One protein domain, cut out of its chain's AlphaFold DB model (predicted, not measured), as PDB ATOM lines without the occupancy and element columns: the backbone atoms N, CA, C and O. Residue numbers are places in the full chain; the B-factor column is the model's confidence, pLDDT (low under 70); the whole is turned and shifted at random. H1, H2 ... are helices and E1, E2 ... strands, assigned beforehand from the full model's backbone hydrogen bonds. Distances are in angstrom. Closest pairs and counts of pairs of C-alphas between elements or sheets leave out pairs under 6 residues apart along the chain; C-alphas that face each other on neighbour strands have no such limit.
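AT A GLANCE: This is residues 14 to 115 of the 167 residues of an uncharacterized protein of Rubrimonas cliftonensis (UniProt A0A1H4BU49). Two sheets lie partly face to face as a small sandwich, the four strands E3, E2, E1 and E7 in one layer and E4, E5 and E6 in the other, and the helix H1 crosses the far face of the four-stranded sheet. The long link from E3 to E4 runs by the E3 edge and is tied to it by two short pairings. The printed part has 102 residues, with seven named strands and then one named helix, in the order E1 to E7 and H1. Both sheets, E3 E2 E1 E7 and E4 E5 E6, are antiparallel, and the class is mixed, helices and strands. The whole is compact, with a radius of gyration of the C-alphas of 13.2 A and spans of 33 by 31 by 29 A.

HOW THE PARTS SIT: E1, residues 14 to 17, E2, residues 25 to 30, and E3, residues 33 to 38, form a meander, each strand the antiparallel neighbour of the one before. N 27 and O 15 are 2.9 A apart, and N 28 and O 35 are 2.8 A apart, within hydrogen-bond range. E7, residues 87 to 89, is the edge strand beside E1, with N 88 and O 16 at 2.8 A. E4, residues 58 to 65, E5, residues 68 to 75, and E6, residues 78 to 82, form the second meander, with N 72 and O 61 at 2.8 A and N 73 and O 81 at 2.8 A. E4 bends by 53 degrees at residue 62. Between the sheets of the sandwich, the best planes of the facing parts are 12 degrees apart and the strands stand at 33 degrees. The closest C-alphas of E5 and E7, those of Ala 71 and Phe 87, are 5.0 A apart. H1, residues 97 to 107, is on the sheet E3 E2 E1 E7 at a height over the sheet of 9.7 A and runs across the strands, at 79 degrees to E1 on the local plane. The closest C-alphas of E2 and H1, those of Val 26 and Leu 101, are 6.6 A apart. In H1, 3 of 7 O i to N i+4 pairs and 7 of 8 O i to N i+3 pairs are within hydrogen-bond range.

IN THESE COORDINATES: E1 begins at C-alpha 14, (-48.755, -21.470, -51.528). E2 is 17.2 A long and E3 17.0 A. E4 is 20.6 A long and begins at C-alpha 58, (-54.616, -28.201, -43.169); E5 is 22.2 A and E6 11.1 A. E7 has three residues, and H1, 16.2 A long, ends at C-alpha 107, (-38.632, -31.834, -63.090).

THE WHOLE: The C-alphas of Gly 67 and Pro 109, the two farthest apart, are 35.7 A from each other. The printed part has no cut, and the link from E3 to E4, residues 39 to 57, is long. The mean pLDDT of the printed part is 95.1, and no printed residue is under 70.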
ATOM      1  N   ILE A  14     -48.506 -22.269 -52.740       98.38
ATOM      2  CA  ILE A  14     -48.755 -21.470 -51.528       98.38
ATOM      3  C   ILE A  14     -47.475 -20.961 -50.858       98.38
ATOM      4  O   ILE A  14     -47.528 -19.999 -50.089       98.38
ATOM      5  N   GLY A  15     -46.324 -21.557 -51.166       98.38
ATOM      6  CA  GLY A  15     -45.035 -21.163 -50.607       98.38
ATOM      7  C   GLY A  15     -43.947 -22.206 -50.841       98.38
ATOM      8  O   GLY A  15     -44.151 -23.174 -51.577       98.38
ATOM      9  N   TYR A  16     -42.793 -22.008 -50.212       98.62
ATOM     10  CA  TYR A  16     -41.666 -22.939 -50.263       98.62
ATOM     11  C   TYR A  16     -40.870 -22.960 -48.952       98.62
ATOM     12  O   TYR A  16     -40.963 -22.027 -48.156       98.62
ATOM     13  N   THR A  17     -40.072 -24.008 -48.745       98.19
ATOM     14  CA  THR A  17     -39.045 -24.085 -47.689       98.19
ATOM     15  C   THR A  17     -37.670 -24.356 -48.303       98.19
ATOM     16  O   THR A  17     -37.552 -25.018 -49.339       98.19
ATOM     17  N   GLY A  18     -36.614 -23.852 -47.659       95.88
ATOM     18  CA  GLY A  18     -35.238 -23.909 -48.169       95.88
ATOM     19  C   GLY A  18     -34.881 -22.712 -49.056       95.88
ATOM     20  O   GLY A  18     -35.657 -21.769 -49.187       95.88
ATOM     21  N   ALA A  19     -33.688 -22.726 -49.649       95.19
ATOM     22  CA  ALA A  19     -33.224 -21.621 -50.482       95.19
ATOM     23  C   ALA A  19     -33.832 -21.691 -51.890       95.19
ATOM     24  O   ALA A  19     -33.766 -22.723 -52.554       95.19
ATOM     25  N   LEU A  20     -34.382 -20.569 -52.369       94.25
ATOM     26  CA  LEU A  20     -35.086 -20.473 -53.656       94.25
ATOM     27  C   LEU A  20     -34.263 -21.008 -54.843       94.25
ATOM     28  O   LEU A  20     -34.799 -21.682 -55.720       94.25
ATOM     29  N   ASN A  21     -32.956 -20.735 -54.839       92.12
ATOM     30  CA  ASN A  21     -32.029 -21.104 -55.911       92.12
ATOM     31  C   ASN A  21     -31.321 -22.451 -55.682       92.12
ATOM     32  O   ASN A  21     -30.460 -22.820 -56.478       92.12
ATOM     33  N   ASP A  22     -31.672 -23.184 -54.621       93.50
ATOM     34  CA  ASP A  22     -31.041 -24.455 -54.245       93.50
ATOM     35  C   ASP A  22     -32.077 -25.573 -54.060       93.50
ATOM     36  O   ASP A  22     -32.155 -26.239 -53.030       93.50
ATOM     37  N   ASN A  23     -32.914 -25.768 -55.086       94.50
ATOM     38  CA  ASN A  23     -33.907 -26.847 -55.151       94.50
ATOM     39  C   ASN A  23     -34.809 -26.920 -53.891       94.50
ATOM     40  O   ASN A  23     -34.821 -27.942 -53.195       94.50
ATOM     41  N   PRO A  24     -35.591 -25.862 -53.599       97.25
ATOM     42  CA  PRO A  24     -36.440 -25.804 -52.408       97.25
ATOM     43  C   PRO A  24     -37.571 -26.842 -52.452       97.25
ATOM     44  O   PRO A  24     -37.933 -27.345 -53.518       97.25
ATOM     45  N   THR A  25     -38.200 -27.119 -51.309       98.00
ATOM     46  CA  THR A  25     -39.481 -27.843 -51.299       98.00
ATOM     47  C   THR A  25     -40.607 -26.865 -51.611       98.00
ATOM     48  O   THR A  25     -40.711 -25.825 -50.964       98.00
ATOM     49  N   VAL A  26     -41.447 -27.176 -52.599       98.50
ATOM     50  CA  VAL A  26     -42.540 -26.301 -53.061       98.50
ATOM     51  C   VAL A  26     -43.876 -26.840 -52.571       98.50
ATOM     52  O   VAL A  26     -44.175 -28.004 -52.816       98.50
ATOM     53  N   TYR A  27     -44.688 -26.005 -51.929       98.56
ATOM     54  CA  TYR A  27     -45.964 -26.402 -51.329       98.56
ATOM     55  C   TYR A  27     -47.150 -25.958 -52.175       98.56
ATOM     56  O   TYR A  27     -47.160 -24.847 -52.718       98.56
ATOM     57  N   PHE A  28     -48.167 -26.814 -52.240       98.62
ATOM     58  CA  PHE A  28     -49.367 -26.645 -53.049       98.62
ATOM     59  C   PHE A  28     -50.624 -26.846 -52.205       98.62
ATOM     60  O   PHE A  28     -50.668 -27.730 -51.352       98.62
ATOM     61  N   GLN A  29     -51.666 -26.068 -52.490       98.44
ATOM     62  CA  GLN A  29     -52.980 -26.239 -51.879       98.44
ATOM     63  C   GLN A  29     -54.099 -25.829 -52.843       98.44
ATOM     64  O   GLN A  29     -54.002 -24.811 -53.531       98.44
ATOM     65  N   LEU A  30     -55.174 -26.619 -52.877       98.06
ATOM     66  CA  LEU A  30     -56.423 -26.322 -53.579       98.06
ATOM     67  C   LEU A  30     -57.608 -26.767 -52.719       98.06
ATOM     68  O   LEU A  30     -57.880 -27.961 -52.585       98.06
ATOM     69  N   GLY A  31     -58.328 -25.806 -52.142       97.12
ATOM     70  CA  GLY A  31     -59.356 -26.106 -51.147       97.12
ATOM     71  C   GLY A  31     -58.746 -26.855 -49.959       97.12
ATOM     72  O   GLY A  31     -57.810 -26.365 -49.332       97.12
ATOM     73  N   GLN A  32     -59.261 -28.052 -49.683       97.44
ATOM     74  CA  GLN A  32     -58.768 -28.923 -48.607       97.44
ATOM     75  C   GLN A  32     -57.653 -29.877 -49.056       97.44
ATOM     76  O   GLN A  32     -57.112 -30.599 -48.227       97.44
ATOM     77  N   ALA A  33     -57.333 -29.924 -50.353       98.31
ATOM     78  CA  ALA A  33     -56.271 -30.773 -50.873       98.31
ATOM     79  C   ALA A  33     -54.917 -30.064 -50.796       98.31
ATOM     80  O   ALA A  33     -54.815 -28.892 -51.169       98.31
ATOM     81  N   TYR A  34     -53.879 -30.785 -50.383       98.56
ATOM     82  CA  TYR A  34     -52.522 -30.258 -50.254       98.56
ATOM     83  C   TYR A  34     -51.465 -31.316 -50.563       98.56
ATOM     84  O   TYR A  34     -51.740 -32.515 -50.684       98.56
ATOM     85  N   GLY A  35     -50.245 -30.827 -50.747       97.88
ATOM     86  CA  GLY A  35     -49.044 -31.621 -50.933       97.88
ATOM     87  C   GLY A  35     -47.868 -30.732 -51.315       97.88
ATOM     88  O   GLY A  35     -48.002 -29.519 -51.496       97.88
ATOM     89  N   HIS A  36     -46.705 -31.340 -51.490       98.06
ATOM     90  CA  HIS A  36     -45.474 -30.632 -51.818       98.06
ATOM     91  C   HIS A  36     -44.617 -31.395 -52.814       98.06
ATOM     92  O   HIS A  36     -44.762 -32.596 -53.016       98.06
ATOM     93  N   ILE A  37     -43.702 -30.682 -53.458       98.12
ATOM     94  CA  ILE A  37     -42.648 -31.266 -54.279       98.12
ATOM     95  C   ILE A  37     -41.332 -31.041 -53.561       98.12
ATOM     96  O   ILE A  37     -40.858 -29.910 -53.467       98.12
ATOM     97  N   THR A  38     -40.726 -32.124 -53.086       96.75
ATOM     98  CA  THR A  38     -39.368 -32.100 -52.541       96.75
ATOM     99  C   THR A  38     -38.390 -32.280 -53.696       96.75
ATOM    100  O   THR A  38     -38.412 -33.313 -54.362       96.75
ATOM    101  N   GLN A  39     -37.546 -31.277 -53.949       95.19
ATOM    102  CA  GLN A  39     -36.600 -31.302 -55.071       95.19
ATOM    103  C   GLN A  39     -35.217 -31.841 -54.677       95.19
ATOM    104  O   GLN A  39     -34.514 -32.393 -55.521       95.19
ATOM    105  N   ASN A  40     -34.837 -31.708 -53.402       92.81
ATOM    106  CA  ASN A  40     -33.575 -32.203 -52.863       92.81
ATOM    107  C   ASN A  40     -33.774 -32.791 -51.458       92.81
ATOM    108  O   ASN A  40     -34.437 -32.195 -50.607       92.81
ATOM    109  N   HIS A  41     -33.209 -33.974 -51.218       89.75
ATOM    110  CA  HIS A  41     -33.244 -34.656 -49.929       89.75
ATOM    111  C   HIS A  41     -32.102 -35.681 -49.838       89.75
ATOM    112  O   HIS A  41     -31.780 -36.337 -50.825       89.75
ATOM    113  N   SER A  42     -31.526 -35.879 -48.646       89.12
ATOM    114  CA  SER A  42     -30.456 -36.873 -48.417       89.12
ATOM    115  C   SER A  42     -30.913 -38.319 -48.637       89.12
ATOM    116  O   SER A  42     -30.110 -39.196 -48.930       89.12
ATOM    117  N   ILE A  43     -32.215 -38.557 -48.494       85.06
ATOM    118  CA  ILE A  43     -32.897 -39.814 -48.815       85.06
ATOM    119  C   ILE A  43     -33.573 -39.637 -50.181       85.06
ATOM    120  O   ILE A  43     -34.612 -38.971 -50.232       85.06
ATOM    121  N   PRO A  44     -33.047 -40.234 -51.270       84.56
ATOM    122  CA  PRO A  44     -33.561 -40.017 -52.625       84.56
ATOM    123  C   PRO A  44     -35.044 -40.359 -52.797       84.56
ATOM    124  O   PRO A  44     -35.737 -39.742 -53.596       84.56
ATOM    125  N   PHE A  45     -35.574 -41.303 -52.011       86.19
ATOM    126  CA  PHE A  45     -36.986 -41.706 -52.078       86.19
ATOM    127  C   PHE A  45     -37.969 -40.632 -51.627       86.19
ATOM    128  O   PHE A  45     -39.149 -40.728 -51.962       86.19
ATOM    129  N   ASN A  46     -37.474 -39.622 -50.909       89.19
ATOM    130  CA  ASN A  46     -38.261 -38.478 -50.477       89.19
ATOM    131  C   ASN A  46     -38.266 -37.356 -51.521       89.19
ATOM    132  O   ASN A  46     -38.889 -36.332 -51.272       89.19
ATOM    133  N   ILE A  47     -37.584 -37.516 -52.660       92.75
ATOM    134  CA  ILE A  47     -37.605 -36.563 -53.775       92.75
ATOM    135  C   ILE A  47     -38.790 -36.896 -54.693       92.75
ATOM    136  O   ILE A  47     -39.019 -38.059 -55.030       92.75
ATOM    137  N   GLY A  48     -39.544 -35.876 -55.103       95.62
ATOM    138  CA  GLY A  48     -40.730 -36.011 -55.953       95.62
ATOM    139  C   GLY A  48     -41.984 -35.365 -55.365       95.62
ATOM    140  O   GLY A  48     -41.922 -34.671 -54.344       95.62
ATOM    141  N   ARG A  49     -43.131 -35.601 -56.017       97.19
ATOM    142  CA  ARG A  49     -44.451 -35.155 -55.539       97.19
ATOM    143  C   ARG A  49     -44.883 -35.974 -54.330       97.19
ATOM    144  O   ARG A  49     -44.874 -37.200 -54.370       97.19
ATOM    145  N   GLU A  50     -45.300 -35.301 -53.276       96.06
ATOM    146  CA  GLU A  50     -45.968 -35.919 -52.140       96.06
ATOM    147  C   GLU A  50     -47.248 -36.635 -52.605       96.06
ATOM    148  O   GLU A  50     -47.892 -36.219 -53.580       96.06
ATOM    149  N   LYS A  51     -47.639 -37.726 -51.941       95.75
ATOM    150  CA  LYS A  51     -48.981 -38.266 -52.176       95.75
ATOM    151  C   LYS A  51     -49.964 -37.224 -51.646       95.75
ATOM    152  O   LYS A  51     -49.877 -36.866 -50.480       95.75
ATOM    153  N   TYR A  52     -50.863 -36.713 -52.493       95.62
ATOM    154  CA  TYR A  52     -51.763 -35.658 -52.026       95.62
ATOM    155  C   TYR A  52     -52.634 -36.167 -50.875       95.62
ATOM    156  O   TYR A  52     -53.053 -37.331 -50.867       95.62
ATOM    157  N   ALA A  53     -52.924 -35.271 -49.944       96.56
ATOM    158  CA  ALA A  53     -53.824 -35.511 -48.833       96.56
ATOM    159  C   ALA A  53     -54.951 -34.474 -48.843       96.56
ATOM    160  O   ALA A  53     -54.910 -33.489 -49.588       96.56
ATOM    161  N   VAL A  54     -56.007 -34.756 -48.081       97.75
ATOM    162  CA  VAL A  54     -57.189 -33.901 -47.969       97.75
ATOM    163  C   VAL A  54     -57.530 -33.751 -46.499       97.75
ATOM    164  O   VAL A  54     -57.852 -34.737 -45.841       97.75
ATOM    165  N   HIS A  55     -57.483 -32.521 -45.999       97.81
ATOM    166  CA  HIS A  55     -57.812 -32.224 -44.614       97.81
ATOM    167  C   HIS A  55     -58.316 -30.783 -44.486       97.81
ATOM    168  O   HIS A  55     -57.660 -29.835 -44.915       97.81
ATOM    169  N   ALA A  56     -59.492 -30.599 -43.880       96.69
ATOM    170  CA  ALA A  56     -60.134 -29.285 -43.778       96.69
ATOM    171  C   ALA A  56     -59.346 -28.290 -42.912       96.69
ATOM    172  O   ALA A  56     -59.369 -27.092 -43.172       96.69
ATOM    173  N   GLY A  57     -58.642 -28.796 -41.897       96.50
ATOM    174  CA  GLY A  57     -57.786 -28.007 -41.011       96.50
ATOM    175  C   GLY A  57     -56.327 -27.923 -41.454       96.50
ATOM    176  O   GLY A  57     -55.489 -27.601 -40.615       96.50
ATOM    177  N   TYR A  58     -55.999 -28.287 -42.703       98.19
ATOM    178  CA  TYR A  58     -54.616 -28.201 -43.169       98.19
ATOM    179  C   TYR A  58     -54.135 -26.750 -43.210       98.19
ATOM    180  O   TYR A  58     -54.746 -25.893 -43.859       98.19
ATOM    181  N   HIS A  59     -53.009 -26.494 -42.557       97.56
ATOM    182  CA  HIS A  59     -52.261 -25.253 -42.690       97.56
ATOM    183  C   HIS A  59     -50.776 -25.496 -42.431       97.56
ATOM    184  O   HIS A  59     -50.376 -26.510 -41.870       97.56
ATOM    185  N   ILE A  60     -49.952 -24.548 -42.867       98.31
ATOM    186  CA  ILE A  60     -48.509 -24.549 -42.643       98.31
ATOM    187  C   ILE A  60     -48.100 -23.176 -42.128       98.31
ATOM    188  O   ILE A  60     -48.469 -22.158 -42.726       98.31
ATOM    189  N   ASP A  61     -47.342 -23.152 -41.037       97.56
ATOM    190  CA  ASP A  61     -46.921 -21.939 -40.337       97.56
ATOM    191  C   ASP A  61     -45.478 -22.032 -39.841       97.56
ATOM    192  O   ASP A  61     -44.892 -23.110 -39.786       97.56
ATOM    193  N   ASN A  62     -44.891 -20.877 -39.519       98.19
ATOM    194  CA  ASN A  62     -43.541 -20.805 -38.973       98.19
ATOM    195  C   ASN A  62     -43.572 -20.752 -37.451       98.19
ATOM    196  O   ASN A  62     -44.240 -19.894 -36.878       98.19
ATOM    197  N   TYR A  63     -42.766 -21.599 -36.824       97.19
ATOM    198  CA  TYR A  63     -42.599 -21.670 -35.379       97.19
ATOM    199  C   TYR A  63     -41.129 -21.511 -35.017       97.19
ATOM    200  O   TYR A  63     -40.246 -21.933 -35.762       97.19
ATOM    201  N   TYR A  64     -40.872 -20.879 -33.874       97.06
ATOM    202  CA  TYR A  64     -39.520 -20.697 -33.362       97.06
ATOM    203  C   TYR A  64     -39.154 -21.890 -32.474       97.06
ATOM    204  O   TYR A  64     -39.753 -22.072 -31.415       97.06
ATOM    205  N   ILE A  65     -38.204 -22.707 -32.921       93.56
ATOM    206  CA  ILE A  65     -37.713 -23.903 -32.226       93.56
ATOM    207  C   ILE A  65     -36.194 -23.786 -32.166       93.56
ATOM    208  O   ILE A  65     -35.558 -23.515 -33.181       93.56
ATOM    209  N   ASP A  66     -35.617 -23.918 -30.970       93.38
ATOM    210  CA  ASP A  66     -34.163 -23.911 -30.748       93.38
ATOM    211  C   ASP A  66     -33.413 -22.741 -31.416       93.38
ATOM    212  O   ASP A  66     -32.302 -22.879 -31.928       93.38
ATOM    213  N   GLY A  67     -34.022 -21.551 -31.419       94.19
ATOM    214  CA  GLY A  67     -33.407 -20.346 -31.986       94.19
ATOM    215  C   GLY A  67     -33.602 -20.166 -33.496       94.19
ATOM    216  O   GLY A  67     -33.069 -19.212 -34.070       94.19
ATOM    217  N   GLN A  68     -34.349 -21.048 -34.163       96.06
ATOM    218  CA  GLN A  68     -34.553 -21.021 -35.612       96.06
ATOM    219  C   GLN A  68     -36.037 -21.090 -35.975       96.06
ATOM    220  O   GLN A  68     -36.864 -21.603 -35.226       96.06
ATOM    221  N   LEU A  69     -36.393 -20.539 -37.140       96.75
ATOM    222  CA  LEU A  69     -37.743 -20.674 -37.683       96.75
ATOM    223  C   LEU A  69     -37.861 -21.974 -38.479       96.75
ATOM    224  O   LEU A  69     -37.144 -22.185 -39.458       96.75
ATOM    225  N   HIS A  70     -38.835 -22.787 -38.094       97.25
ATOM    226  CA  HIS A  70     -39.198 -24.041 -38.733       97.25
ATOM    227  C   HIS A  70     -40.605 -23.935 -39.305       97.25
ATOM    228  O   HIS A  70     -41.503 -23.413 -38.645       97.25
ATOM    229  N   ALA A  71     -40.806 -24.433 -40.523       97.94
ATOM    230  CA  ALA A  71     -42.155 -24.639 -41.028       97.94
ATOM    231  C   ALA A  71     -42.757 -25.896 -40.401       97.94
ATOM    232  O   ALA A  71     -42.116 -26.945 -40.435       97.94
ATOM    233  N   ILE A  72     -43.981 -25.799 -39.893       97.94
ATOM    234  CA  ILE A  72     -44.742 -26.937 -39.379       97.94
ATOM    235  C   ILE A  72     -46.054 -27.030 -40.146       97.94
ATOM    236  O   ILE A  72     -46.782 -26.040 -40.257       97.94
ATOM    237  N   GLU A  73     -46.323 -28.210 -40.690       97.94
ATOM    238  CA  GLU A  73     -47.589 -28.584 -41.309       97.94
ATOM    239  C   GLU A  73     -48.505 -29.201 -40.254       97.94
ATOM    240  O   GLU A  73     -48.127 -30.122 -39.531       97.94
ATOM    241  N   TRP A  74     -49.732 -28.703 -40.205       97.81
ATOM    242  CA  TRP A  74     -50.738 -29.104 -39.239       97.81
ATOM    243  C   TRP A  74     -51.949 -29.681 -39.946       97.81
ATOM    244  O   TRP A  74     -52.479 -29.076 -40.876       97.81
ATOM    245  N   GLU A  75     -52.451 -30.799 -39.440       97.25
ATOM    246  CA  GLU A  75     -53.775 -31.326 -39.760       97.25
ATOM    247  C   GLU A  75     -54.677 -31.134 -38.539       97.25
ATOM    248  O   GLU A  75     -54.694 -31.932 -37.602       97.25
ATOM    249  N   GLY A  76     -55.407 -30.012 -38.509       94.25
ATOM    250  CA  GLY A  76     -56.193 -29.648 -37.331       94.25
ATOM    251  C   GLY A  76     -55.275 -29.307 -36.157       94.25
ATOM    252  O   GLY A  76     -54.634 -28.263 -36.176       94.25
ATOM    253  N   GLY A  77     -55.231 -30.171 -35.140       92.94
ATOM    254  CA  GLY A  77     -54.382 -30.003 -33.952       92.94
ATOM    255  C   GLY A  77     -53.128 -30.880 -33.935       92.94
ATOM    256  O   GLY A  77     -52.452 -30.933 -32.911       92.94
ATOM    257  N   THR A  78     -52.835 -31.604 -35.018       96.12
ATOM    258  CA  THR A  78     -51.716 -32.554 -35.086       96.12
ATOM    259  C   THR A  78     -50.625 -32.045 -36.019       96.12
ATOM    260  O   THR A  78     -50.914 -31.717 -37.167       96.12
ATOM    261  N   ASP A  79     -49.381 -32.003 -35.532       96.00
ATOM    262  CA  ASP A  79     -48.190 -31.812 -36.367       96.00
ATOM    263  C   ASP A  79     -47.977 -33.074 -37.204       96.00
ATOM    264  O   ASP A  79     -47.786 -34.170 -36.664       96.00
ATOM    265  N   VAL A  80     -48.043 -32.916 -38.522       95.19
ATOM    266  CA  VAL A  80     -47.825 -34.004 -39.483       95.19
ATOM    267  C   VAL A  80     -46.484 -33.895 -40.196       95.19
ATOM    268  O   VAL A  80     -46.026 -34.872 -40.796       95.19
ATOM    269  N   HIS A  81     -45.830 -32.735 -40.123       93.88
ATOM    270  CA  HIS A  81     -44.503 -32.528 -40.677       93.88
ATOM    271  C   HIS A  81     -43.837 -31.270 -40.117       93.88
ATOM    272  O   HIS A  81     -44.328 -30.158 -40.293       93.88
ATOM    273  N   THR A  82     -42.617 -31.432 -39.604       95.06
ATOM    274  CA  THR A  82     -41.723 -30.317 -39.282       95.06
ATOM    275  C   THR A  82     -40.562 -30.245 -40.284       95.06
ATOM    276  O   THR A  82     -39.755 -31.169 -40.428       95.06
ATOM    277  N   SER A  83     -40.448 -29.107 -40.965       93.44
ATOM    278  CA  SER A  83     -39.349 -28.755 -41.865       93.44
ATOM    279  C   SER A  83     -38.142 -28.227 -41.090       93.44
ATOM    280  O   SER A  83     -38.268 -27.556 -40.071       93.44
ATOM    281  N   ARG A  84     -36.941 -28.431 -41.639       92.25
ATOM    282  CA  ARG A  84     -35.685 -27.835 -41.135       92.25
ATOM    283  C   ARG A  84     -35.523 -26.349 -41.471       92.25
ATOM    284  O   ARG A  84     -34.580 -25.726 -41.014       92.25
ATOM    285  N   ASN A  85     -36.390 -25.813 -42.323       95.38
ATOM    286  CA  ASN A  85     -36.334 -24.436 -42.799       95.38
ATOM    287  C   ASN A  85     -37.696 -23.764 -42.632       95.38
ATOM    288  O   ASN A  85     -38.732 -24.431 -42.733       95.38
ATOM    289  N   ALA A  86     -37.679 -22.442 -42.497       97.69
ATOM    290  CA  ALA A  86     -38.871 -21.611 -42.515       97.69
ATOM    291  C   ALA A  86     -39.628 -21.702 -43.849       97.69
ATOM    292  O   ALA A  86     -39.049 -21.885 -44.924       97.69
ATOM    293  N   PHE A  87     -40.938 -21.520 -43.761       98.38
ATOM    294  CA  PHE A  87     -41.871 -21.380 -44.860       98.38
ATOM    295  C   PHE A  87     -41.924 -19.935 -45.347       98.38
ATOM    296  O   PHE A  87     -42.303 -19.017 -44.612       98.38
ATOM    297  N   ILE A  88     -41.604 -19.742 -46.619       98.25
ATOM    298  CA  ILE A  88     -41.776 -18.476 -47.321       98.25
ATOM    299  C   ILE A  88     -43.105 -18.525 -48.070       98.25
ATOM    300  O   ILE A  88     -43.260 -19.222 -49.075       98.25
ATOM    301  N   ARG A  89     -44.088 -17.783 -47.552       98.19
ATOM    302  CA  ARG A  89     -45.442 -17.708 -48.118       98.19
ATOM    303  C   ARG A  89     -45.441 -16.995 -49.468       98.19
ATOM    304  O   ARG A  89     -44.760 -15.988 -49.639       98.19
ATOM    305  N   ARG A  90     -46.329 -17.421 -50.370       97.25
ATOM    306  CA  ARG A  90     -46.516 -16.828 -51.706       97.25
ATOM    307  C   ARG A  90     -46.733 -15.318 -51.715       97.25
ATOM    308  O   ARG A  90     -46.285 -14.652 -52.639       97.25
ATOM    309  N   ARG A  91     -47.387 -14.763 -50.691       96.50
ATOM    310  CA  ARG A  91     -47.585 -13.307 -50.568       96.50
ATOM    311  C   ARG A  91     -46.278 -12.504 -50.478       96.50
ATOM    312  O   ARG A  91     -46.318 -11.295 -50.642       96.50
ATOM    313  N   PHE A  92     -45.155 -13.165 -50.197       96.75
ATOM    314  CA  PHE A  92     -43.825 -12.563 -50.098       96.75
ATOM    315  C   PHE A  92     -42.945 -12.841 -51.322       96.75
ATOM    316  O   PHE A  92     -41.749 -12.575 -51.283       96.75
ATOM    317  N   PHE A  93     -43.503 -13.415 -52.389       96.94
ATOM    318  CA  PHE A  93     -42.740 -13.715 -53.594       96.94
ATOM    319  C   PHE A  93     -42.403 -12.447 -54.374       96.94
ATOM    320  O   PHE A  93     -43.251 -11.575 -54.566       96.94
ATOM    321  N   ASN A  94     -41.193 -12.412 -54.920       95.69
ATOM    322  CA  ASN A  94     -40.833 -11.499 -55.993       95.69
ATOM    323  C   ASN A  94     -41.388 -12.005 -57.339       95.69
ATOM    324  O   ASN A  94     -41.669 -13.201 -57.486       95.69
ATOM    325  N   PRO A  95     -41.491 -11.139 -58.368       87.25
ATOM    326  CA  PRO A  95     -42.025 -11.521 -59.679       87.25
ATOM    327  C   PRO A  95     -41.361 -12.753 -60.332       87.25
ATOM    328  O   PRO A  95     -42.021 -13.472 -61.080       87.25
ATOM    329  N   GLY A  96     -40.084 -13.032 -60.041       93.19
ATOM    330  CA  GLY A  96     -39.343 -14.182 -60.585       93.19
ATOM    331  C   GLY A  96     -39.455 -15.485 -59.781       93.19
ATOM    332  O   GLY A  96     -39.144 -16.561 -60.302       93.19
ATOM    333  N   ASP A  97     -39.920 -15.426 -58.532       96.12
ATOM    334  CA  ASP A  97     -39.885 -16.581 -57.628       96.12
ATOM    335  C   ASP A  97     -40.858 -17.660 -58.098       96.12
ATOM    336  O   ASP A  97     -40.520 -18.841 -58.146       96.12
ATOM    337  N   LEU A  98     -42.057 -17.255 -58.531       95.38
ATOM    338  CA  LEU A  98     -43.079 -18.188 -58.999       95.38
ATOM    339  C   LEU A  98     -42.611 -18.976 -60.231       95.38
ATOM    340  O   LEU A  98     -42.867 -20.178 -60.325       95.38
ATOM    341  N   LEU A  99     -41.893 -18.321 -61.150       93.19
ATOM    342  CA  LEU A  99     -41.306 -18.981 -62.316       93.19
ATOM    343  C   LEU A  99     -40.240 -19.991 -61.881       93.19
ATOM    344  O   LEU A  99     -40.280 -21.142 -62.316       93.19
ATOM    345  N   THR A 100     -39.352 -19.589 -60.972       94.62
ATOM    346  CA  THR A 100     -38.294 -20.449 -60.425       94.62
ATOM    347  C   THR A 100     -38.877 -21.697 -59.758       94.62
ATOM    348  O   THR A 100     -38.466 -22.818 -60.059       94.62
ATOM    349  N   LEU A 101     -39.904 -21.532 -58.925       96.88
ATOM    350  CA  LEU A 101     -40.582 -22.632 -58.235       96.88
ATOM    351  C   LEU A 101     -41.360 -23.538 -59.201       96.88
ATOM    352  O   LEU A 101     -41.432 -24.748 -58.988       96.88
ATOM    353  N   SER A 102     -41.909 -22.985 -60.288       94.62
ATOM    354  CA  SER A 102     -42.669 -23.762 -61.278       94.62
ATOM    355  C   SER A 102     -41.823 -24.816 -61.999       94.62
ATOM    356  O   SER A 102     -42.363 -25.818 -62.464       94.62
ATOM    357  N   VAL A 103     -40.495 -24.654 -62.029       94.56
ATOM    358  CA  VAL A 103     -39.564 -25.640 -62.597       94.56
ATOM    359  C   VAL A 103     -39.704 -27.007 -61.913       94.56
ATOM    360  O   VAL A 103     -39.583 -28.041 -62.577       94.56
ATOM    361  N   ALA A 104     -40.050 -27.032 -60.620       94.50
ATOM    362  CA  ALA A 104     -40.296 -28.261 -59.869       94.50
ATOM    363  C   ALA A 104     -41.412 -29.121 -60.494       94.50
ATOM    364  O   ALA A 104     -41.312 -30.347 -60.508       94.50
ATOM    365  N   LEU A 105     -42.445 -28.489 -61.067       93.81
ATOM    366  CA  LEU A 105     -43.583 -29.176 -61.689       93.81
ATOM    367  C   LEU A 105     -43.152 -30.050 -62.867       93.81
ATOM    368  O   LEU A 105     -43.684 -31.150 -63.038       93.81
ATOM    369  N   TYR A 106     -42.197 -29.554 -63.656       93.25
ATOM    370  CA  TYR A 106     -41.672 -30.232 -64.838       93.25
ATOM    371  C   TYR A 106     -40.597 -31.258 -64.482       93.25
ATOM    372  O   TYR A 106     -40.575 -32.340 -65.061       93.25
ATOM    373  N   ARG A 107     -39.721 -30.938 -63.520       92.69
ATOM    374  CA  ARG A 107     -38.632 -31.834 -63.090       92.69
ATOM    375  C   ARG A 107     -39.133 -33.071 -62.350       92.69
ATOM    376  O   ARG A 107     -38.519 -34.126 -62.456       92.69
ATOM    377  N   PHE A 108     -40.235 -32.940 -61.616       94.56
ATOM    378  CA  PHE A 108     -40.753 -33.992 -60.747       94.56
ATOM    379  C   PHE A 108     -42.220 -34.292 -61.084       94.56
ATOM    380  O   PHE A 108     -43.115 -33.862 -60.355       94.56
ATOM    381  N   PRO A 109     -42.505 -34.987 -62.203       93.69
ATOM    382  CA  PRO A 109     -43.874 -35.304 -62.622       93.69
ATOM    383  C   PRO A 109     -44.521 -36.438 -61.811       93.69
ATOM    384  O   PRO A 109     -45.750 -36.551 -61.794       93.69
ATOM    385  N   ASP A 110     -43.708 -37.254 -61.141       91.00
ATOM    386  CA  ASP A 110     -44.132 -38.477 -60.467       91.00
ATOM    387  C   ASP A 110     -44.208 -38.312 -58.946       91.00
ATOM    388  O   ASP A 110     -43.537 -37.466 -58.341       91.00
ATOM    389  N   VAL A 111     -45.030 -39.160 -58.327       92.94
ATOM    390  CA  VAL A 111     -45.118 -39.289 -56.870       92.94
ATOM    391  C   VAL A 111     -43.812 -39.860 -56.301       92.94
ATOM    392  O   VAL A 111     -43.152 -40.675 -56.952       92.94
ATOM    393  N   LYS A 112     -43.444 -39.451 -55.081       91.56
ATOM    394  CA  LYS A 112     -42.271 -39.946 -54.352       91.56
ATOM    395  C   LYS A 112     -42.231 -41.469 -54.377       91.56
ATOM    396  O   LYS A 112     -43.238 -42.158 -54.181       91.56
ATOM    397  N   LEU A 113     -41.034 -42.007 -54.590       85.44
ATOM    398  CA  LEU A 113     -40.838 -43.449 -54.744       85.44
ATOM    399  C   LEU A 113     -41.218 -44.237 -53.493       85.44
ATOM    400  O   LEU A 113     -41.633 -45.388 -53.621       85.44
ATOM    401  N   MET A 114     -41.148 -43.610 -52.315       84.56
ATOM    402  CA  MET A 114     -41.583 -44.212 -51.051       84.56
ATOM    403  C   MET A 114     -43.034 -44.732 -51.078       84.56
ATOM    404  O   MET A 114     -43.365 -45.618 -50.298       84.56
ATOM    405  N   TYR A 115     -43.880 -44.237 -51.991       84.19
ATOM    406  CA  TYR A 115     -45.280 -44.661 -52.122       84.19
ATOM    407  C   TYR A 115     -45.537 -45.762 -53.145       84.19
ATOM    408  O   TYR A 115     -46.615 -46.351 -53.144       84.19
TER     409      TYR A 115